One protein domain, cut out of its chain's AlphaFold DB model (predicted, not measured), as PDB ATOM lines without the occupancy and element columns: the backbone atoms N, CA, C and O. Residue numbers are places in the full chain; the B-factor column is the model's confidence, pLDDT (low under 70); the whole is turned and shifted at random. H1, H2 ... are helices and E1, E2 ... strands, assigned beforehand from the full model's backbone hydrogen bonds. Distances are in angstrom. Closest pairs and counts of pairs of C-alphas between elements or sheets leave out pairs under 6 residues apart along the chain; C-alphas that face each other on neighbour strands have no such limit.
ATOM      1  N   TRP A 648     130.601 188.674 111.314       70.94
ATOM      2  CA  TRP A 648     129.492 188.148 112.108       70.94
ATOM      3  C   TRP A 648     129.027 189.120 113.204       70.94
ATOM      4  O   TRP A 648     127.834 189.179 113.479       70.94
ATOM      5  N   LEU A 649     129.923 189.926 113.791       67.12
ATOM      6  CA  LEU A 649     129.557 190.944 114.783       67.12
ATOM      7  C   LEU A 649     128.791 192.095 114.130       67.12
ATOM      8  O   LEU A 649     127.794 192.560 114.684       67.12
ATOM      9  N   ALA A 650     129.220 192.511 112.935       69.69
ATOM     10  CA  ALA A 650     128.498 193.495 112.132       69.69
ATOM     11  C   ALA A 650     127.104 192.975 111.740       69.69
ATOM     12  O   ALA A 650     126.104 193.660 111.958       69.69
ATOM     13  N   ALA A 651     127.025 191.730 111.256       75.19
ATOM     14  CA  ALA A 651     125.755 191.086 110.930       75.19
ATOM     15  C   ALA A 651     124.845 190.938 112.160       75.19
ATOM     16  O   ALA A 651     123.651 191.210 112.076       75.19
ATOM     17  N   ARG A 652     125.395 190.586 113.328       80.00
ATOM     18  CA  ARG A 652     124.641 190.493 114.583       80.00
ATOM     19  C   ARG A 652     124.069 191.842 115.013       80.00
ATOM     20  O   ARG A 652     122.926 191.892 115.459       80.00
ATOM     21  N   ALA A 653     124.834 192.925 114.881       72.19
ATOM     22  CA  ALA A 653     124.352 194.272 115.182       72.19
ATOM     23  C   ALA A 653     123.193 194.675 114.251       72.19
ATOM     24  O   ALA A 653     122.155 195.133 114.728       72.19
ATOM     25  N   GLU A 654     123.328 194.422 112.945       77.12
ATOM     26  CA  GLU A 654     122.251 194.629 111.967       77.12
ATOM     27  C   GLU A 654     121.014 193.782 112.304       77.12
ATOM     28  O   GLU A 654     119.881 194.258 112.246       77.12
ATOM     29  N   PHE A 655     121.214 192.532 112.721       78.19
ATOM     30  CA  PHE A 655     120.131 191.607 113.043       78.19
ATOM     31  C   PHE A 655     119.405 191.987 114.330       78.19
ATOM     32  O   PHE A 655     118.181 191.924 114.353       78.19
ATOM     33  N   ARG A 656     120.118 192.456 115.361       79.00
ATOM     34  CA  ARG A 656     119.504 193.030 116.572       79.00
ATOM     35  C   ARG A 656     118.663 194.266 116.248       79.00
ATOM     36  O   ARG A 656     117.641 194.490 116.887       79.00
ATOM     37  N   GLN A 657     119.062 195.055 115.249       78.44
ATOM     38  CA  GLN A 657     118.270 196.196 114.789       78.44
ATOM     39  C   GLN A 657     117.041 195.759 113.976       78.44
ATOM     40  O   GLN A 657     115.969 196.345 114.120       78.44
ATOM     41  N   LYS A 658     117.193 194.753 113.109       80.19
ATOM     42  CA  LYS A 658     116.140 194.270 112.204       80.19
ATOM     43  C   LYS A 658     115.103 193.378 112.902       80.19
ATOM     44  O   LYS A 658     113.942 193.405 112.502       80.19
ATOM     45  N   TYR A 659     115.517 192.626 113.922       81.00
ATOM     46  CA  TYR A 659     114.717 191.660 114.686       81.00
ATOM     47  C   TYR A 659     114.916 191.864 116.204       81.00
ATOM     48  O   TYR A 659     115.496 191.006 116.874       81.00
ATOM     49  N   PRO A 660     114.495 193.011 116.768       77.38
ATOM     50  CA  PRO A 660     114.757 193.366 118.169       77.38
ATOM     51  C   PRO A 660     114.115 192.417 119.195       77.38
ATOM     52  O   PRO A 660     114.516 192.399 120.356       77.38
ATOM     53  N   GLU A 661     113.109 191.645 118.791       80.62
ATOM     54  CA  GLU A 661     112.403 190.663 119.615       80.62
ATOM     55  C   GLU A 661     113.116 189.308 119.746       80.62
ATOM     56  O   GLU A 661     112.707 188.486 120.566       80.62
ATOM     57  N   ILE A 662     114.157 189.060 118.945       76.75
ATOM     58  CA  ILE A 662     114.907 187.802 118.939       76.75
ATOM     59  C   ILE A 662     116.237 188.013 119.655       76.75
ATOM     60  O   ILE A 662     117.042 188.861 119.266       76.75
ATOM     61  N   ASP A 663     116.496 187.198 120.676       79.12
ATOM     62  CA  ASP A 663     117.812 187.153 121.301       79.12
ATOM     63  C   ASP A 663     118.817 186.485 120.353       79.12
ATOM     64  O   ASP A 663     118.819 185.271 120.145       79.12
ATOM     65  N   MET A 664     119.663 187.315 119.749       76.94
ATOM     66  CA  MET A 664     120.715 186.887 118.829       76.94
ATOM     67  C   MET A 664     121.922 186.265 119.549       76.94
ATOM     68  O   MET A 664     122.871 185.873 118.874       76.94
ATOM     69  N   GLY A 665     121.911 186.193 120.885       67.38
ATOM     70  CA  GLY A 665     123.001 185.656 121.690       67.38
ATOM     71  C   GLY A 665     124.258 186.529 121.687       67.38
ATOM     72  O   GLY A 665     124.419 187.450 120.874       67.38
ATOM     73  N   ASP A 666     125.161 186.256 122.630       64.25
ATOM     74  CA  ASP A 666     126.394 187.029 122.827       64.25
ATOM     75  C   ASP A 666     127.654 186.351 122.267       64.25
ATOM     76  O   ASP A 666     128.668 187.025 122.071       64.25
ATOM     77  N   SER A 667     127.563 185.079 121.871       69.25
ATOM     78  CA  SER A 667     128.653 184.304 121.259       69.25
ATOM     79  C   SER A 667     128.456 184.078 119.752       69.25
ATOM     80  O   SER A 667     127.362 184.283 119.218       69.25
ATOM     81  N   LEU A 668     129.503 183.631 119.047       75.69
ATOM     82  CA  LEU A 668     129.417 183.280 117.624       75.69
ATOM     83  C   LEU A 668     128.454 182.106 117.403       75.69
ATOM     84  O   LEU A 668     127.607 182.161 116.513       75.69
ATOM     85  N   SER A 669     128.567 181.053 118.213       81.88
ATOM     86  CA  SER A 669     127.724 179.861 118.149       81.88
ATOM     87  C   SER A 669     126.267 180.217 118.356       81.88
ATOM     88  O   SER A 669     125.428 179.804 117.562       81.88
ATOM     89  N   SER A 670     125.960 180.997 119.395       81.88
ATOM     90  CA  SER A 670     124.580 181.397 119.675       81.88
ATOM     91  C   SER A 670     124.005 182.214 118.519       81.88
ATOM     92  O   SER A 670     122.937 181.867 118.021       81.88
ATOM     93  N   PHE A 671     124.751 183.182 117.984       85.19
ATOM     94  CA  PHE A 671     124.324 183.956 116.817       85.19
ATOM     95  C   PHE A 671     124.074 183.093 115.573       85.19
ATOM     96  O   PHE A 671     123.004 183.158 114.963       85.19
ATOM     97  N   VAL A 672     125.045 182.260 115.195       86.94
ATOM     98  CA  VAL A 672     124.970 181.442 113.978       86.94
ATOM     99  C   VAL A 672     123.859 180.394 114.071       86.94
ATOM    100  O   VAL A 672     123.131 180.179 113.098       86.94
ATOM    101  N   LEU A 673     123.702 179.749 115.229       90.88
ATOM    102  CA  LEU A 673     122.645 178.760 115.442       90.88
ATOM    103  C   LEU A 673     121.263 179.413 115.448       90.88
ATOM    104  O   LEU A 673     120.362 178.881 114.805       90.88
ATOM    105  N   THR A 674     121.114 180.589 116.063       88.44
ATOM    106  CA  THR A 674     119.864 181.359 116.021       88.44
ATOM    107  C   THR A 674     119.507 181.766 114.590       88.44
ATOM    108  O   THR A 674     118.367 181.575 114.168       88.44
ATOM    109  N   ALA A 675     120.469 182.238 113.788       87.62
ATOM    110  CA  ALA A 675     120.225 182.571 112.381       87.62
ATOM    111  C   ALA A 675     119.775 181.351 111.549       87.62
ATOM    112  O   ALA A 675     118.889 181.468 110.696       87.62
ATOM    113  N   LEU A 676     120.351 180.172 111.805       89.12
ATOM    114  CA  LEU A 676     119.947 178.912 111.173       89.12
ATOM    115  C   LEU A 676     118.561 178.441 111.630       89.12
ATOM    116  O   LEU A 676     117.774 177.977 110.803       89.12
ATOM    117  N   ASP A 677     118.238 178.590 112.913       89.44
ATOM    118  CA  ASP A 677     116.917 178.270 113.462       89.44
ATOM    119  C   ASP A 677     115.832 179.171 112.873       89.44
ATOM    120  O   ASP A 677     114.760 178.690 112.503       89.44
ATOM    121  N   MET A 678     116.133 180.458 112.682       86.75
ATOM    122  CA  MET A 678     115.252 181.390 111.978       86.75
ATOM    123  C   MET A 678     115.015 180.958 110.527       86.75
ATOM    124  O   MET A 678     113.873 180.970 110.067       86.75
ATOM    125  N   ALA A 679     116.064 180.543 109.807       84.56
ATOM    126  CA  ALA A 679     115.935 180.061 108.432       84.56
ATOM    127  C   ALA A 679     115.083 178.777 108.350       84.56
ATOM    128  O   ALA A 679     114.184 178.682 107.512       84.56
ATOM    129  N   LEU A 680     115.306 177.818 109.256       84.94
ATOM    130  CA  LEU A 680     114.522 176.582 109.347       84.94
ATOM    131  C   LEU A 680     113.050 176.860 109.693       84.94
ATOM    132  O   LEU A 680     112.154 176.269 109.086       84.94
ATOM    133  N   ALA A 681     112.784 177.784 110.620       83.00
ATOM    134  CA  ALA A 681     111.429 178.184 110.994       83.00
ATOM    135  C   ALA A 681     110.698 178.901 109.845       83.00
ATOM    136  O   ALA A 681     109.534 178.598 109.571       83.00
ATOM    137  N   ALA A 682     111.381 179.800 109.128       78.12
ATOM    138  CA  ALA A 682     110.827 180.500 107.968       78.12
ATOM    139  C   ALA A 682     110.459 179.531 106.830       78.12
ATOM    140  O   ALA A 682     109.383 179.641 106.233       78.12
ATOM    141  N   ALA A 683     111.310 178.535 106.575       74.38
ATOM    142  CA  ALA A 683     111.041 177.499 105.583       74.38
ATOM    143  C   ALA A 683     109.889 176.561 105.994       74.38
ATOM    144  O   ALA A 683     109.093 176.140 105.154       74.38
ATOM    145  N   ALA A 684     109.750 176.257 107.290       72.12
ATOM    146  CA  ALA A 684     108.631 175.464 107.802       72.12
ATOM    147  C   ALA A 684     107.282 176.198 107.677       72.12
ATOM    148  O   ALA A 684     106.256 175.565 107.422       72.12
ATOM    149  N   ALA A 685     107.281 177.528 107.816       69.94
ATOM    150  CA  ALA A 685     106.081 178.358 107.720       69.94
ATOM    151  C   ALA A 685     105.567 178.537 106.279       69.94
ATOM    152  O   ALA A 685     104.371 178.736 106.075       69.94
ATOM    153  N   THR A 686     106.450 178.459 105.280       66.81
ATOM    154  CA  THR A 686     106.125 178.736 103.870       66.81
ATOM    155  C   THR A 686     105.634 177.518 103.082       66.81
ATOM    156  O   THR A 686     105.126 177.710 101.981       66.81
ATOM    157  N   GLN A 687     105.721 176.294 103.634       62.41
ATOM    158  CA  GLN A 687     105.377 175.022 102.964       62.41
ATOM    159  C   GLN A 687     105.810 175.003 101.483       62.41
ATOM    160  O   GLN A 687     104.955 175.037 100.592       62.41
ATOM    161  N   PRO A 688     107.127 174.980 101.201       57.97
ATOM    162  CA  PRO A 688     107.626 175.011  99.832       57.97
ATOM    163  C   PRO A 688     106.996 173.874  99.021       57.97
ATOM    164  O   PRO A 688     106.995 172.716  99.446       57.97
ATOM    165  N   ALA A 689     106.398 174.221  97.878       56.22
ATOM    166  CA  ALA A 689     105.799 173.246  96.977       56.22
ATOM    167  C   ALA A 689     106.850 172.191  96.601       56.22
ATOM    168  O   ALA A 689     107.996 172.540  96.336       56.22
ATOM    169  N   ASP A 690     106.461 170.915  96.543       57.47
ATOM    170  CA  ASP A 690     107.351 169.766  96.288       57.47
ATOM    171  C   ASP A 690     107.800 169.681  94.807       57.47
ATOM    172  O   ASP A 690     107.823 168.623  94.180       57.47
ATOM    173  N   GLN A 691     108.081 170.834  94.198       55.81
ATOM    174  CA  GLN A 691     108.694 170.962  92.886       55.81
ATOM    175  C   GLN A 691     110.211 170.898  93.077       55.81
ATOM    176  O   GLN A 691     110.746 171.483  94.013       55.81
ATOM    177  N   GLY A 692     110.913 170.141  92.230       56.84
ATOM    178  CA  GLY A 692     112.351 169.913  92.392       56.84
ATOM    179  C   GLY A 692     113.133 171.226  92.474       56.84
ATOM    180  O   GLY A 692     113.127 172.008  91.523       56.84
ATOM    181  N   HIS A 693     113.817 171.447  93.594       62.78
ATOM    182  CA  HIS A 693     114.685 172.602  93.789       62.78
ATOM    183  C   HIS A 693     116.087 172.276  93.268       62.78
ATOM    184  O   HIS A 693     116.574 171.150  93.415       62.78
ATOM    185  N   ARG A 694     116.736 173.261  92.640       62.47
ATOM    186  CA  ARG A 694     118.142 173.193  92.226       62.47
ATOM    187  C   ARG A 694     118.914 174.273  92.967       62.47
ATOM    188  O   ARG A 694     118.554 175.438  92.857       62.47
ATOM    189  N   GLY A 695     119.945 173.878  93.704       62.88
ATOM    190  CA  GLY A 695     120.884 174.790  94.354       62.88
ATOM    191  C   GLY A 695     122.271 174.621  93.748       62.88
ATOM    192  O   GLY A 695     122.671 173.501  93.434       62.88
ATOM    193  N   VAL A 696     123.008 175.716  93.577       63.09
ATOM    194  CA  VAL A 696     124.390 175.677  93.080       63.09
ATOM    195  C   VAL A 696     125.324 176.200  94.163       63.09
ATOM    196  O   VAL A 696     125.142 177.302  94.672       63.09
ATOM    197  N   ILE A 697     126.329 175.403  94.514       64.38
ATOM    198  CA  ILE A 697     127.433 175.822  95.378       64.38
ATOM    199  C   ILE A 697     128.574 176.269  94.473       64.38
ATOM    200  O   ILE A 697     129.064 175.486  93.659       64.38
ATOM    201  N   TYR A 698     129.003 177.516  94.624       56.50
ATOM    202  CA  TYR A 698     130.126 178.093  93.890       56.50
ATOM    203  C   TYR A 698     131.373 178.122  94.784       56.50
ATOM    204  O   TYR A 698     131.270 178.489  95.954       56.50
ATOM    205  N   GLY A 699     132.541 177.749  94.247       57.50
ATOM    206  CA  GLY A 699     133.829 177.893  94.940       57.50
ATOM    207  C   GLY A 699     134.878 176.836  94.577       57.50
ATOM    208  O   GLY A 699     134.540 175.749  94.111       57.50
ATOM    209  N   GLU A 700     136.152 177.145  94.846       51.44
ATOM    210  CA  GLU A 700     137.323 176.280  94.582       51.44
ATOM    211  C   GLU A 700     137.284 174.940  95.344       51.44
ATOM    212  O   GLU A 700     137.912 173.965  94.940       51.44
ATOM    213  N   ASN A 701     136.470 174.852  96.402       61.22
ATOM    214  CA  ASN A 701     136.306 173.656  97.232       61.22
ATOM    215  C   ASN A 701     135.126 172.761  96.807       61.22
ATOM    216  O   ASN A 701     134.743 171.858  97.552       61.22
ATOM    217  N   SER A 702     134.515 172.985  95.637       67.00
ATOM    218  CA  SER A 702     133.324 172.249  95.173       67.00
ATOM    219  C   SER A 702     133.530 170.725  95.126       67.00
ATOM    220  O   SER A 702     132.648 169.967  95.535       67.00
ATOM    221  N   GLN A 703     134.707 170.268  94.684       69.56
ATOM    222  CA  GLN A 703     135.064 168.845  94.652       69.56
ATOM    223  C   GLN A 703     135.268 168.264  96.052       69.56
ATOM    224  O   GLN A 703     134.801 167.159  96.331       69.56
ATOM    225  N   THR A 704     135.915 169.016  96.941       69.19
ATOM    226  CA  THR A 704     136.134 168.620  98.336       69.19
ATOM    227  C   THR A 704     134.804 168.486  99.074       69.19
ATOM    228  O   THR A 704     134.564 167.476  99.730       69.19
ATOM    229  N   THR A 705     133.885 169.439  98.896       71.94
ATOM    230  CA  THR A 705     132.531 169.381  99.468       71.94
ATOM    231  C   THR A 705     131.748 168.177  98.945       71.94
ATOM    232  O   THR A 705     131.112 167.483  99.735       71.94
ATOM    233  N   LEU A 706     131.834 167.869  97.643       76.00
ATOM    234  CA  LEU A 706     131.194 166.683  97.066       76.00
ATOM    235  C   LEU A 706     131.719 165.385  97.696       76.00
ATOM    236  O   LEU A 706     130.926 164.548  98.117       76.00
ATOM    237  N   GLN A 707     133.042 165.233  97.811       78.19
ATOM    238  CA  GLN A 707     133.651 164.058  98.446       78.19
ATOM    239  C   GLN A 707     133.250 163.929  99.918       78.19
ATOM    240  O   GLN A 707     132.975 162.830 100.396       78.19
ATOM    241  N   GLN A 708     133.208 165.052 100.632       80.25
ATOM    242  CA  GLN A 708     132.928 165.087 102.059       80.25
ATOM    243  C   GLN A 708     131.455 164.812 102.402       80.25
ATOM    244  O   GLN A 708     131.198 164.269 103.473       80.25
ATOM    245  N   PHE A 709     130.505 165.184 101.540       83.19
ATOM    246  CA  PHE A 709     129.064 165.103 101.826       83.19
ATOM    247  C   PHE A 709     128.307 164.052 101.007       83.19
ATOM    248  O   PHE A 709     127.081 163.987 101.088       83.19
ATOM    249  N   GLN A 710     128.997 163.211 100.231       83.62
ATOM    250  CA  GLN A 710     128.341 162.213  99.379       83.62
ATOM    251  C   GLN A 710     127.379 161.305 100.166       83.62
ATOM    252  O   GLN A 710     126.261 161.060  99.722       83.62
ATOM    253  N   ALA A 711     127.775 160.854 101.360       83.88
ATOM    254  CA  ALA A 711     126.939 159.987 102.188       83.88
ATOM    255  C   ALA A 711     125.690 160.712 102.724       83.88
ATOM    256  O   ALA A 711     124.611 160.129 102.795       83.88
ATOM    257  N   GLU A 712     125.824 161.979 103.108       86.44
ATOM    258  CA  GLU A 712     124.742 162.857 103.549       86.44
ATOM    259  C   GLU A 712     123.767 163.156 102.404       86.44
ATOM    260  O   GLU A 712     122.552 163.100 102.602       86.44
ATOM    261  N   PHE A 713     124.280 163.403 101.194       86.12
ATOM    262  CA  PHE A 713     123.467 163.584  99.992       86.12
ATOM    263  C   PHE A 713     122.656 162.326  99.670       86.12
ATOM    264  O   PHE A 713     121.441 162.420  99.475       86.12
ATOM    265  N   ASP A 714     123.287 161.149  99.714       83.44
ATOM    266  CA  ASP A 714     122.618 159.868  99.473       83.44
ATOM    267  C   ASP A 714     121.521 159.597 100.519       83.44
ATOM    268  O   ASP A 714     120.425 159.150 100.174       83.44
ATOM    269  N   ARG A 715     121.775 159.916 101.800       85.44
ATOM    270  CA  ARG A 715     120.783 159.784 102.886       85.44
ATOM    271  C   ARG A 715     119.614 160.757 102.744       85.44
ATOM    272  O   ARG A 715     118.477 160.374 103.015       85.44
ATOM    273  N   ALA A 716     119.884 162.000 102.352       82.62
ATOM    274  CA  ALA A 716     118.863 163.027 102.171       82.62
ATOM    275  C   ALA A 716     118.070 162.851 100.862       82.62
ATOM    276  O   ALA A 716     116.987 163.417 100.729       82.62
ATOM    277  N   GLY A 717     118.578 162.063  99.907       82.19
ATOM    278  CA  GLY A 717     117.986 161.906  98.577       82.19
ATOM    279  C   GLY A 717     118.279 163.090  97.650       82.19
ATOM    280  O   GLY A 717     117.431 163.456  96.835       82.19
ATOM    281  N   ILE A 718     119.453 163.709  97.795       84.75
ATOM    282  CA  ILE A 718     119.921 164.835  96.977       84.75
ATOM    283  C   ILE A 718     120.894 164.300  95.928       84.75
ATOM    284  O   ILE A 718     121.904 163.688  96.256       84.75
ATOM    285  N   ALA A 719     120.607 164.549  94.652       83.69
ATOM    286  CA  ALA A 719     121.529 164.248  93.567       83.69
ATOM    287  C   ALA A 719     122.511 165.410  93.390       83.69
ATOM    288  O   ALA A 719     122.094 166.554  93.188       83.69
ATOM    289  N   ALA A 720     123.806 165.101  93.446       80.88
ATOM    290  CA  ALA A 720     124.896 166.057  93.332       80.88
ATOM    291  C   ALA A 720     125.734 165.777  92.071       80.88
ATOM    292  O   ALA A 720     126.127 164.637  91.823       80.88
ATOM    293  N   SER A 721     126.024 166.806  91.274       77.12
ATOM    294  CA  SER A 721     126.899 166.717  90.095       77.12
ATOM    295  C   SER A 721     127.817 167.935  90.018       77.12
ATOM    296  O   SER A 721     127.339 169.064  90.096       77.12
ATOM    297  N   GLY A 722     129.132 167.728  89.889       66.44
ATOM    298  CA  GLY A 722     130.124 168.802  90.035       66.44
ATOM    299  C   GLY A 722     131.115 168.955  88.876       66.44
ATOM    300  O   GLY A 722     131.435 167.991  88.181       66.44
ATOM    301  N   GLY A 723     131.629 170.182  88.731       61.69
ATOM    302  CA  GLY A 723     132.821 170.567  87.965       61.69
ATOM    303  C   GLY A 723     133.847 171.291  88.859       61.69
ATOM    304  O   GLY A 723     133.627 171.444  90.059       61.69
ATOM    305  N   SER A 724     134.974 171.750  88.299       56.41
ATOM    306  CA  SER A 724     136.120 172.285  89.070       56.41
ATOM    307  C   SER A 724     135.830 173.515  89.945       56.41
ATOM    308  O   SER A 724     136.598 173.777  90.857       56.41
ATOM    309  N   PHE A 725     134.745 174.256  89.687       58.00
ATOM    310  CA  PHE A 725     134.420 175.506  90.399       58.00
ATOM    311  C   PHE A 725     132.959 175.601  90.869       58.00
ATOM    312  O   PHE A 725     132.560 176.600  91.474       58.00
ATOM    313  N   SER A 726     132.138 174.588  90.579       72.81
ATOM    314  CA  SER A 726     130.722 174.574  90.948       72.81
ATOM    315  C   SER A 726     130.215 173.162  91.226       72.81
ATOM    316  O   SER A 726     130.607 172.197  90.566       72.81
ATOM    317  N   LEU A 727     129.321 173.051  92.204       77.94
ATOM    318  CA  LEU A 727     128.615 171.829  92.564       77.94
ATOM    319  C   LEU A 727     127.105 172.074  92.464       77.94
ATOM    320  O   LEU A 727     126.554 172.878  93.212       77.94
ATOM    321  N   GLU A 728     126.442 171.389  91.534       81.69
ATOM    322  CA  GLU A 728     124.989 171.447  91.367       81.69
ATOM    323  C   GLU A 728     124.317 170.380  92.234       81.69
ATOM    324  O   GLU A 728     124.655 169.197  92.151       81.69
ATOM    325  N   LEU A 729     123.352 170.796  93.051       80.81
ATOM    326  CA  LEU A 729     122.549 169.941  93.920       80.81
ATOM    327  C   LEU A 729     121.084 169.983  93.479       80.81
ATOM    328  O   LEU A 729     120.526 171.055  93.243       80.81
ATOM    329  N   SER A 730     120.432 168.825  93.408       81.62
ATOM    330  CA  SER A 730     119.013 168.709  93.057       81.62
ATOM    331  C   SER A 730     118.276 167.728  93.966       81.62
ATOM    332  O   SER A 730     118.777 166.649  94.268       81.62
ATOM    333  N   GLY A 731     117.079 168.101  94.419       80.44
ATOM    334  CA  GLY A 731     116.300 167.317  95.380       80.44
ATOM    335  C   GLY A 731     114.966 167.977  95.737       80.44
ATOM    336  O   GLY A 731     114.631 169.048  95.223       80.44
ATOM    337  N   SER A 732     114.184 167.337  96.607       79.62
ATOM    338  CA  SER A 732     112.955 167.935  97.146       79.62
ATOM    339  C   SER A 732     113.269 168.996  98.204       79.62
ATOM    340  O   SER A 732     114.304 168.934  98.871       79.62
ATOM    341  N   ALA A 733     112.356 169.948  98.424       75.25
ATOM    342  CA  ALA A 733     112.520 170.959  99.476       75.25
ATOM    343  C   ALA A 733     112.737 170.313 100.857       75.25
ATOM    344  O   ALA A 733     113.579 170.742 101.645       75.25
ATOM    345  N   ARG A 734     112.024 169.212 101.127       77.94
ATOM    346  CA  ARG A 734     112.145 168.448 102.375       77.94
ATOM    347  C   ARG A 734     113.524 167.804 102.545       77.94
ATOM    348  O   ARG A 734     114.028 167.768 103.666       77.94
ATOM    349  N   ALA A 735     114.129 167.321 101.460       81.94
ATOM    350  CA  ALA A 735     115.485 166.780 101.474       81.94
ATOM    351  C   ALA A 735     116.514 167.861 101.844       81.94
ATOM    352  O   ALA A 735     117.342 167.649 102.729       81.94
ATOM    353  N   PHE A 736     116.406 169.051 101.243       82.81
ATOM    354  CA  PHE A 736     117.285 170.181 101.555       82.81
ATOM    355  C   PHE A 736     117.128 170.693 102.991       82.81
ATOM    356  O   PHE A 736     118.129 171.002 103.633       82.81
ATOM    357  N   LEU A 737     115.907 170.730 103.538       83.12
ATOM    358  CA  LEU A 737     115.687 171.116 104.939       83.12
ATOM    359  C   LEU A 737     116.235 170.084 105.929       83.12
ATOM    360  O   LEU A 737     116.789 170.462 106.960       83.12
ATOM    361  N   SER A 738     116.136 168.790 105.604       84.62
ATOM    362  CA  SER A 738     116.773 167.734 106.399       84.62
ATOM    363  C   SER A 738     118.293 167.887 106.402       84.62
ATOM    364  O   SER A 738     118.918 167.795 107.457       84.62
ATOM    365  N   LEU A 739     118.880 168.178 105.238       86.81
ATOM    366  CA  LEU A 739     120.315 168.417 105.114       86.81
ATOM    367  C   LEU A 739     120.752 169.689 105.860       86.81
ATOM    368  O   LEU A 739     121.800 169.690 106.503       86.81
ATOM    369  N   LEU A 740     119.946 170.758 105.838       87.44
ATOM    370  CA  LEU A 740     120.222 171.983 106.594       87.44
ATOM    371  C   LEU A 740     120.176 171.749 108.112       87.44
ATOM    372  O   LEU A 740     121.033 172.261 108.831       87.44
ATOM    373  N   ALA A 741     119.228 170.947 108.604       88.06
ATOM    374  CA  ALA A 741     119.163 170.562 110.015       88.06
ATOM    375  C   ALA A 741     120.387 169.728 110.445       88.06
ATOM    376  O   ALA A 741     120.935 169.944 111.528       88.06
ATOM    377  N   GLU A 742     120.866 168.831 109.578       89.06
ATOM    378  CA  GLU A 742     122.101 168.070 109.804       89.06
ATOM    379  C   GLU A 742     123.335 168.993 109.803       89.06
ATOM    380  O   GLU A 742     124.189 168.882 110.684       89.06
ATOM    381  N   CYS A 743     123.396 169.977 108.897       89.88
ATOM    382  CA  CYS A 743     124.443 171.002 108.899       89.88
ATOM    383  C   CYS A 743     124.421 171.843 110.182       89.88
ATOM    384  O   CYS A 743     125.471 172.072 110.777       89.88
ATOM    385  N   ARG A 744     123.238 172.255 110.658       91.62
ATOM    386  CA  ARG A 744     123.073 172.961 111.938       91.62
ATOM    387  C   ARG A 744     123.609 172.132 113.107       91.62
ATOM    388  O   ARG A 744     124.296 172.675 113.965       91.62
ATOM    389  N   GLN A 745     123.337 170.826 113.150       89.00
ATOM    390  CA  GLN A 745     123.865 169.943 114.197       89.00
ATOM    391  C   GLN A 745     125.396 169.823 114.125       89.00
ATOM    392  O   GLN A 745     126.074 169.894 115.151       89.00
ATOM    393  N   GLN A 746     125.954 169.697 112.917       88.56
ATOM    394  CA  GLN A 746     127.406 169.684 112.719       88.56
ATOM    395  C   GLN A 746     128.047 171.018 113.134       88.56
ATOM    396  O   GLN A 746     129.090 171.015 113.779       88.56
ATOM    397  N   LEU A 747     127.408 172.154 112.845       87.94
ATOM    398  CA  LEU A 747     127.869 173.472 113.284       87.94
ATOM    399  C   LEU A 747     127.769 173.637 114.806       87.94
ATOM    400  O   LEU A 747     128.728 174.091 115.417       87.94
ATOM    401  N   ALA A 748     126.687 173.184 115.445       86.00
ATOM    402  CA  ALA A 748     126.513 173.281 116.899       86.00
ATOM    403  C   ALA A 748     127.615 172.564 117.696       86.00
ATOM    404  O   ALA A 748     127.954 172.982 118.796       86.00
ATOM    405  N   THR A 749     128.194 171.501 117.133       82.12
ATOM    406  CA  THR A 749     129.316 170.780 117.757       82.12
ATOM    407  C   THR A 749     130.678 171.417 117.479       82.12
ATOM    408  O   THR A 749     131.614 171.205 118.243       82.12
ATOM    409  N   ARG A 750     130.812 172.197 116.397       82.06
ATOM    410  CA  ARG A 750     132.097 172.738 115.919       82.06
ATOM    411  C   ARG A 750     132.298 174.227 116.167       82.06
ATOM    412  O   ARG A 750     133.440 174.673 116.130       82.06
ATOM    413  N   LEU A 751     131.229 174.996 116.348       77.38
ATOM    414  CA  LEU A 751     131.289 176.436 116.596       77.38
ATOM    415  C   LEU A 751     131.788 176.817 118.002       77.38
ATOM    416  O   LEU A 751     132.533 177.792 118.058       77.38
ATOM    417  N   PRO A 752     131.516 176.057 119.092       77.44
ATOM    418  CA  PRO A 752     131.917 176.472 120.442       77.44
ATOM    419  C   PRO A 752     133.410 176.768 120.616       77.44
ATOM    420  O   PRO A 752     133.777 177.685 121.334       77.44
ATOM    421  N   ARG A 753     134.294 176.082 119.880       65.25
ATOM    422  CA  ARG A 753     135.747 176.365 119.896       65.25
ATOM    423  C   ARG A 753     136.143 177.743 119.337       65.25
ATOM    424  O   ARG A 753     137.314 178.095 119.385       65.25
ATOM    425  N   TYR A 754     135.209 178.461 118.717       65.31
ATOM    426  CA  TYR A 754     135.396 179.816 118.201       65.31
ATOM    427  C   TYR A 754     134.605 180.853 119.015       65.31
ATOM    428  O   TYR A 754     134.644 182.031 118.665       65.31
ATOM    429  N   ASP A 755     133.905 180.464 120.085       58.09
ATOM    430  CA  ASP A 755     133.140 181.409 120.913       58.09
ATOM    431  C   ASP A 755     134.037 182.352 121.719       58.09
ATOM    432  O   ASP A 755     133.709 183.532 121.836       58.09
ATOM    433  N   ASP A 756     135.209 181.879 122.147       44.81
ATOM    434  CA  ASP A 756     136.212 182.692 122.852       44.81
ATOM    435  C   ASP A 756     137.126 183.488 121.898       44.81
ATOM    436  O   ASP A 756     137.964 184.284 122.320       44.81
ATOM    437  N   SER A 757     136.951 183.343 120.577       45.72
ATOM    438  CA  SER A 757     137.826 183.935 119.550       45.72
ATOM    439  C   SER A 757     137.612 185.437 119.305       45.72
ATOM    440  O   SER A 757     137.774 185.928 118.186       45.72
ATOM    441  N   THR A 758     137.303 186.213 120.348       40.28
ATOM    442  CA  THR A 758     137.265 187.685 120.242       40.28
ATOM    443  C   THR A 758     138.615 188.283 119.833       40.28
ATOM    444  O   THR A 758     138.646 189.403 119.325       40.28
ATOM    445  N   ARG A 759     139.712 187.508 119.918       42.47
ATOM    446  CA  ARG A 759     140.944 187.745 119.157       42.47
ATOM    447  C   ARG A 759     141.452 186.477 118.477       42.47
ATOM    448  O   ARG A 759     141.841 185.520 119.131       42.47
ATOM    449  N   TYR A 760     141.457 186.536 117.147       48.00
ATOM    450  CA  TYR A 760     142.037 185.688 116.093       48.00
ATOM    451  C   TYR A 760     143.224 184.747 116.418       48.00
ATOM    452  O   TYR A 760     144.224 184.712 115.698       48.00
ATOM    453  N   LEU A 761     143.093 183.885 117.423       43.66
ATOM    454  CA  LEU A 761     143.919 182.699 117.620       43.66
ATOM    455  C   LEU A 761     143.134 181.471 117.155       43.66
ATOM    456  O   LEU A 761     142.796 180.589 117.936       43.66
ATOM    457  N   ALA A 762     142.848 181.393 115.851       41.31
ATOM    458  CA  ALA A 762     142.531 180.098 115.259       41.31
ATOM    459  C   ALA A 762     143.693 179.138 115.592       41.31
ATOM    460  O   ALA A 762     144.851 179.545 115.387       41.31
ATOM    461  N   PRO A 763     143.424 177.913 116.090       42.75
ATOM    462  CA  PRO A 763     144.455 176.926 116.401       42.75
ATOM    463  C   PRO A 763     145.505 176.869 115.283       42.75
ATOM    464  O   PRO A 763     145.160 176.922 114.099       42.75
ATOM    465  N   GLN A 764     146.795 176.852 115.635       43.81
ATOM    466  CA  GLN A 764     147.867 176.864 114.623       43.81
ATOM    467  C   GLN A 764     147.888 175.590 113.763       43.81
ATOM    468  O   GLN A 764     148.509 175.596 112.705       43.81
ATOM    469  N   ASP A 765     147.148 174.551 114.156       45.94
ATOM    470  CA  ASP A 765     147.125 173.270 113.468       45.94
ATOM    471  C   ASP A 765     145.836 173.090 112.657       45.94
ATOM    472  O   ASP A 765     144.772 172.758 113.175       45.94
ATOM    473  N   THR A 766     145.991 173.271 111.343       50.19
ATOM    474  CA  THR A 766     145.066 172.946 110.240       50.19
ATOM    475  C   THR A 766     143.756 173.738 110.153       50.19
ATOM    476  O   THR A 766     142.988 173.870 111.100       50.19
ATOM    477  N   ALA A 767     143.478 174.244 108.949       57.88
ATOM    478  CA  ALA A 767     142.186 174.815 108.606       57.88
ATOM    479  C   ALA A 767     141.069 173.794 108.857       57.88
ATOM    480  O   ALA A 767     141.182 172.654 108.404       57.88
ATOM    481  N   ASP A 768     139.970 174.176 109.521       71.88
ATOM    482  CA  ASP A 768     138.823 173.267 109.617       71.88
ATOM    483  C   ASP A 768     138.030 173.267 108.306       71.88
ATOM    484  O   ASP A 768     136.989 173.910 108.153       71.88
ATOM    485  N   GLU A 769     138.559 172.518 107.344       75.38
ATOM    486  CA  GLU A 769     137.971 172.313 106.024       75.38
ATOM    487  C   GLU A 769     136.537 171.784 106.109       75.38
ATOM    488  O   GLU A 769     135.701 172.144 105.280       75.38
ATOM    489  N   ARG A 770     136.214 170.976 107.130       81.12
ATOM    490  CA  ARG A 770     134.862 170.445 107.320       81.12
ATOM    491  C   ARG A 770     133.900 171.537 107.781       81.12
ATOM    492  O   ARG A 770     132.793 171.593 107.265       81.12
ATOM    493  N   LEU A 771     134.293 172.418 108.701       83.12
ATOM    494  CA  LEU A 771     133.497 173.580 109.109       83.12
ATOM    495  C   LEU A 771     133.181 174.461 107.900       83.12
ATOM    496  O   LEU A 771     132.030 174.841 107.708       83.12
ATOM    497  N   LEU A 772     134.191 174.749 107.078       80.00
ATOM    498  CA  LEU A 772     134.034 175.557 105.872       80.00
ATOM    499  C   LEU A 772     133.122 174.881 104.847       80.00
ATOM    500  O   LEU A 772     132.247 175.538 104.286       80.00
ATOM    501  N   ALA A 773     133.259 173.569 104.648       79.44
ATOM    502  CA  ALA A 773     132.377 172.807 103.770       79.44
ATOM    503  C   ALA A 773     130.921 172.794 104.281       79.44
ATOM    504  O   ALA A 773     130.001 173.034 103.499       79.44
ATOM    505  N   VAL A 774     130.701 172.610 105.594       85.38
ATOM    506  CA  VAL A 774     129.366 172.696 106.219       85.38
ATOM    507  C   VAL A 774     128.786 174.110 106.072       85.38
ATOM    508  O   VAL A 774     127.622 174.256 105.708       85.38
ATOM    509  N   ALA A 775     129.579 175.155 106.325       85.12
ATOM    510  CA  ALA A 775     129.154 176.551 106.224       85.12
ATOM    511  C   ALA A 775     128.802 176.951 104.783       85.12
ATOM    512  O   ALA A 775     127.794 177.623 104.554       85.12
ATOM    513  N   SER A 776     129.608 176.507 103.814       81.69
ATOM    514  CA  SER A 776     129.373 176.707 102.383       81.69
ATOM    515  C   SER A 776     128.062 176.051 101.942       81.69
ATOM    516  O   SER A 776     127.198 176.713 101.364       81.69
ATOM    517  N   LEU A 777     127.867 174.776 102.302       83.12
ATOM    518  CA  LEU A 777     126.658 174.017 101.990       83.12
ATOM    519  C   LEU A 777     125.410 174.625 102.649       83.12
ATOM    520  O   LEU A 777     124.421 174.887 101.967       83.12
ATOM    521  N   ALA A 778     125.456 174.905 103.952       86.50
ATOM    522  CA  ALA A 778     124.335 175.490 104.686       86.50
ATOM    523  C   ALA A 778     123.967 176.888 104.166       86.50
ATOM    524  O   ALA A 778     122.787 177.182 103.967       86.50
ATOM    525  N   GLY A 779     124.967 177.730 103.884       84.00
ATOM    526  CA  GLY A 779     124.761 179.056 103.304       84.00
ATOM    527  C   GLY A 779     124.134 178.993 101.910       84.00
ATOM    528  O   GLY A 779     123.222 179.766 101.618       84.00
ATOM    529  N   ALA A 780     124.566 178.055 101.062       78.94
ATOM    530  CA  ALA A 780     123.982 177.846  99.739       78.94
ATOM    531  C   ALA A 780     122.528 177.351  99.809       78.94
ATOM    532  O   ALA A 780     121.680 177.872  99.089       78.94
ATOM    533  N   ILE A 781     122.206 176.416 100.713       80.75
ATOM    534  CA  ILE A 781     120.818 175.966 100.925       80.75
ATOM    535  C   ILE A 781     119.943 177.136 101.389       80.75
ATOM    536  O   ILE A 781     118.852 177.342 100.862       80.75
ATOM    537  N   CYS A 782     120.429 177.939 102.338       82.25
ATOM    538  CA  CYS A 782     119.698 179.108 102.817       82.25
ATOM    539  C   CYS A 782     119.407 180.099 101.686       82.25
ATOM    540  O   CYS A 782     118.286 180.584 101.595       82.25
ATOM    541  N   ARG A 783     120.391 180.352 100.818       80.06
ATOM    542  CA  ARG A 783     120.324 181.338  99.736       80.06
ATOM    543  C   ARG A 783     119.472 180.895  98.542       80.06
ATOM    544  O   ARG A 783     118.696 181.685  98.023       80.06
ATOM    545  N   GLU A 784     119.631 179.649  98.101       74.81
ATOM    546  CA  GLU A 784     119.050 179.154  96.841       74.81
ATOM    547  C   GLU A 784     117.734 178.384  97.041       74.81
ATOM    548  O   GLU A 784     116.940 178.264  96.108       74.81
ATOM    549  N   VAL A 785     117.489 177.835  98.240       72.50
ATOM    550  CA  VAL A 785     116.315 176.982  98.518       72.50
ATOM    551  C   VAL A 785     115.303 177.664  99.437       72.50
ATOM    552  O   VAL A 785     114.104 177.480  99.241       72.50
ATOM    553  N   ILE A 786     115.761 178.436 100.431       72.31
ATOM    554  CA  ILE A 786     114.872 179.134 101.375       72.31
ATOM    555  C   ILE A 786     114.538 180.534 100.855       72.31
ATOM    556  O   ILE A 786     113.401 180.785 100.470       72.31
ATOM    557  N   ASP A 787     115.519 181.438 100.847       70.00
ATOM    558  CA  ASP A 787     115.390 182.808 100.345       70.00
ATOM    559  C   ASP A 787     116.796 183.400 100.161       70.00
ATOM    560  O   ASP A 787     117.648 183.281 101.043       70.00
ATOM    561  N   TRP A 788     117.043 184.118  99.065       61.44
ATOM    562  CA  TRP A 788     118.294 184.855  98.879       61.44
ATOM    563  C   TRP A 788     118.534 185.876 100.007       61.44
ATOM    564  O   TRP A 788     119.681 186.164 100.350       61.44
ATOM    565  N   GLN A 789     117.465 186.391 100.624       68.50
ATOM    566  CA  GLN A 789     117.520 187.277 101.793       68.50
ATOM    567  C   GLN A 789     117.559 186.535 103.140       68.50
ATOM    568  O   GLN A 789     117.405 187.167 104.190       68.50
ATOM    569  N   SER A 790     117.741 185.210 103.131       75.31
ATOM    570  CA  SER A 790     117.732 184.389 104.340       75.31
ATOM    571  C   SER A 790     118.729 184.907 105.385       75.31
ATOM    572  O   SER A 790     119.877 185.207 105.037       75.31
ATOM    573  N   PRO A 791     118.338 184.938 106.676       70.81
ATOM    574  CA  PRO A 791     119.205 185.362 107.769       70.81
ATOM    575  C   PRO A 791     120.549 184.620 107.793       70.81
ATOM    576  O   PRO A 791     121.560 185.203 108.145       70.81
ATOM    577  N   ALA A 792     120.599 183.357 107.359       81.06
ATOM    578  CA  ALA A 792     121.809 182.532 107.378       81.06
ATOM    579  C   ALA A 792     122.577 182.486 106.035       81.06
ATOM    580  O   ALA A 792     123.552 181.747 105.898       81.06
ATOM    581  N   ALA A 793     122.200 183.283 105.027       78.81
ATOM    582  CA  ALA A 793     122.870 183.275 103.719       78.81
ATOM    583  C   ALA A 793     124.352 183.727 103.778       78.81
ATOM    584  O   ALA A 793     125.142 183.394 102.887       78.81
ATOM    585  N   GLY A 794     124.740 184.467 104.826       77.94
ATOM    586  CA  GLY A 794     126.091 184.997 105.053       77.94
ATOM    587  C   GLY A 794     127.080 184.046 105.743       77.94
ATOM    588  O   GLY A 794     128.219 184.442 105.970       77.94
ATOM    589  N   LEU A 795     126.681 182.803 106.047       83.25
ATOM    590  CA  LEU A 795     127.453 181.830 106.840       83.25
ATOM    591  C   LEU A 795     128.929 181.687 106.447       83.25
ATOM    592  O   LEU A 795     129.801 181.672 107.314       83.25
ATOM    593  N   TRP A 796     129.215 181.596 105.147       80.94
ATOM    594  CA  TRP A 796     130.588 181.500 104.650       80.94
ATOM    595  C   TRP A 796     131.425 182.719 105.054       80.94
ATOM    596  O   TRP A 796     132.503 182.561 105.613       80.94
ATOM    597  N   ASN A 797     130.902 183.930 104.858       76.62
ATOM    598  CA  ASN A 797     131.620 185.173 105.151       76.62
ATOM    599  C   ASN A 797     131.859 185.371 106.653       76.62
ATOM    600  O   ASN A 797     132.799 186.050 107.048       76.62
ATOM    601  N   TRP A 798     131.016 184.775 107.496       81.19
ATOM    602  CA  TRP A 798     131.155 184.834 108.949       81.19
ATOM    603  C   TRP A 798     132.221 183.875 109.478       81.19
ATOM    604  O   TRP A 798     132.952 184.226 110.397       81.19
ATOM    605  N   LEU A 799     132.304 182.669 108.907       79.12
ATOM    606  CA  LEU A 799     133.128 181.576 109.432       79.12
ATOM    607  C   LEU A 799     134.462 181.409 108.696       79.12
ATOM    608  O   LEU A 799     135.438 180.968 109.302       79.12
ATOM    609  N   HIS A 800     134.528 181.784 107.417       77.62
ATOM    610  CA  HIS A 800     135.739 181.667 106.606       77.62
ATOM    611  C   HIS A 800     136.937 182.415 107.201       77.62
ATOM    612  O   HIS A 800     137.957 181.767 107.433       77.62
ATOM    613  N   PRO A 801     136.827 183.708 107.565       69.81
ATOM    614  CA  PRO A 801     137.960 184.445 108.126       69.81
ATOM    615  C   PRO A 801     138.445 183.904 109.481       69.81
ATOM    616  O   PRO A 801     139.594 184.131 109.856       69.81
ATOM    617  N   LEU A 802     137.583 183.185 110.211       68.88
ATOM    618  CA  LEU A 802     137.902 182.584 111.509       68.88
ATOM    619  C   LEU A 802     138.633 181.246 111.358       68.88
ATOM    620  O   LEU A 802     139.582 180.975 112.086       68.88
ATOM    621  N   ALA A 803     138.208 180.402 110.416       69.50
ATOM    622  CA  ALA A 803     138.807 179.085 110.206       69.50
ATOM    623  C   ALA A 803     140.009 179.102 109.245       69.50
ATOM    624  O   ALA A 803     140.888 178.249 109.362       69.50
ATOM    625  N   GLN A 804     140.068 180.068 108.324       70.44
ATOM    626  CA  GLN A 804     141.194 180.318 107.422       70.44
ATOM    627  C   GLN A 804     141.466 181.829 107.314       70.44
ATOM    628  O   GLN A 804     140.960 182.495 106.411       70.44
ATOM    629  N   PRO A 805     142.278 182.398 108.224       69.69
ATOM    630  CA  PRO A 805     142.628 183.814 108.164       69.69
ATOM    631  C   PRO A 805     143.435 184.141 106.895       69.69
ATOM    632  O   PRO A 805     144.503 183.564 106.678       69.69
ATOM    633  N   GLY A 806     142.965 185.096 106.084       70.62
ATOM    634  CA  GLY A 806     143.582 185.451 104.792       70.62
ATOM    635  C   GLY A 806     145.038 185.917 104.903       70.62
ATOM    636  O   GLY A 806     145.862 185.633 104.036       70.62
TER     637      GLY A 806
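Overview. This is residues 648 to 806 of the 1133 residues of the protein "VWFA domain-containing protein" of Chloroflexi bacterium (UniProt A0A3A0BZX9). A helical body is built round H5, which makes an up-and-down bundle with H2 and H4, each running against the one before it in the chain; a small sheet of three strands makes a wall on one side, its other face bare. H6 folds back along H5, H1 lies at the edge away from the sheet, and H3 packs on the sheet, giving two layers, with H3, H4 and H5 on one face of it. The printed part has 159 residues, in the order H1 H2 E1 H3 E2 E3 H4 H5 H6, and is mostly helix; the sheet, E1 E3 E2, is antiparallel. It is compact, with a radius of gyration of the C-alphas of 15.3 A and spans of 42 by 39 by 22 A.

Arrangement. H1, residues 648 to 658, only just touches H6, residues 795 to 803, with 3 pairs of C-alphas within 8 A; the closest are those of Trp 648 and Trp 798, 4.9 A apart. H2, residues 668 to 686, touches H4, residues 733 to 750, at a shallow tilt of 13 degrees, opposite ways, closest at the C-alphas of Leu 676 and Arg 744, 6.8 A apart. E1, residues 693 to 698, is the antiparallel neighbour of E3, residues 726 to 731, with N 697 and O 727 2.8 A apart, within hydrogen-bond range. E2, residues 719 to 723, forms a hairpin with E3, with N 721 and O 728 2.9 A apart. E1, H3, residues 702 to 716, and E2 form a split strand-helix-strand unit, two strands that run the same way with a helix between, E3 lying between them in the sheet; its crossover is right-handed. H3 runs along the strands at a height over the sheet of 9.2 A. The hub is H5, residues 769 to 786, which lies over E1 on the same face as H3. H5 forms helical hairpins with H4, closest at the C-alphas of Leu 740 and Ala 778, 5.7 A apart, and with H6, closest at those of Gly 779 and Leu 795, 5.2 A apart. Every O i to N i+4 pair is within hydrogen-bond range in H1, H2 and H4, against 9 of 11 in H3, 13 of 14 in H5 and 3 of 5 in H6.

Along the chain. H1 begins at C-alpha 648, (129.492, 188.148, 112.108), and H6 ends at C-alpha 803, (138.807, 179.085, 110.206). From first to last C-alpha H2 is 27.4 A long, H4 25.6 A and H5 24.5 A.

Size, cuts and confidence. The C-alphas of Ala 689 and Gln 764, the two farthest apart, are 45.8 A apart. The printed part has no cut, and its long link is H4 to H5, residues 751 to 768. Mean pLDDT of the printed part is 74.0; low stretches include residues 685 to 704 and 753 to 767.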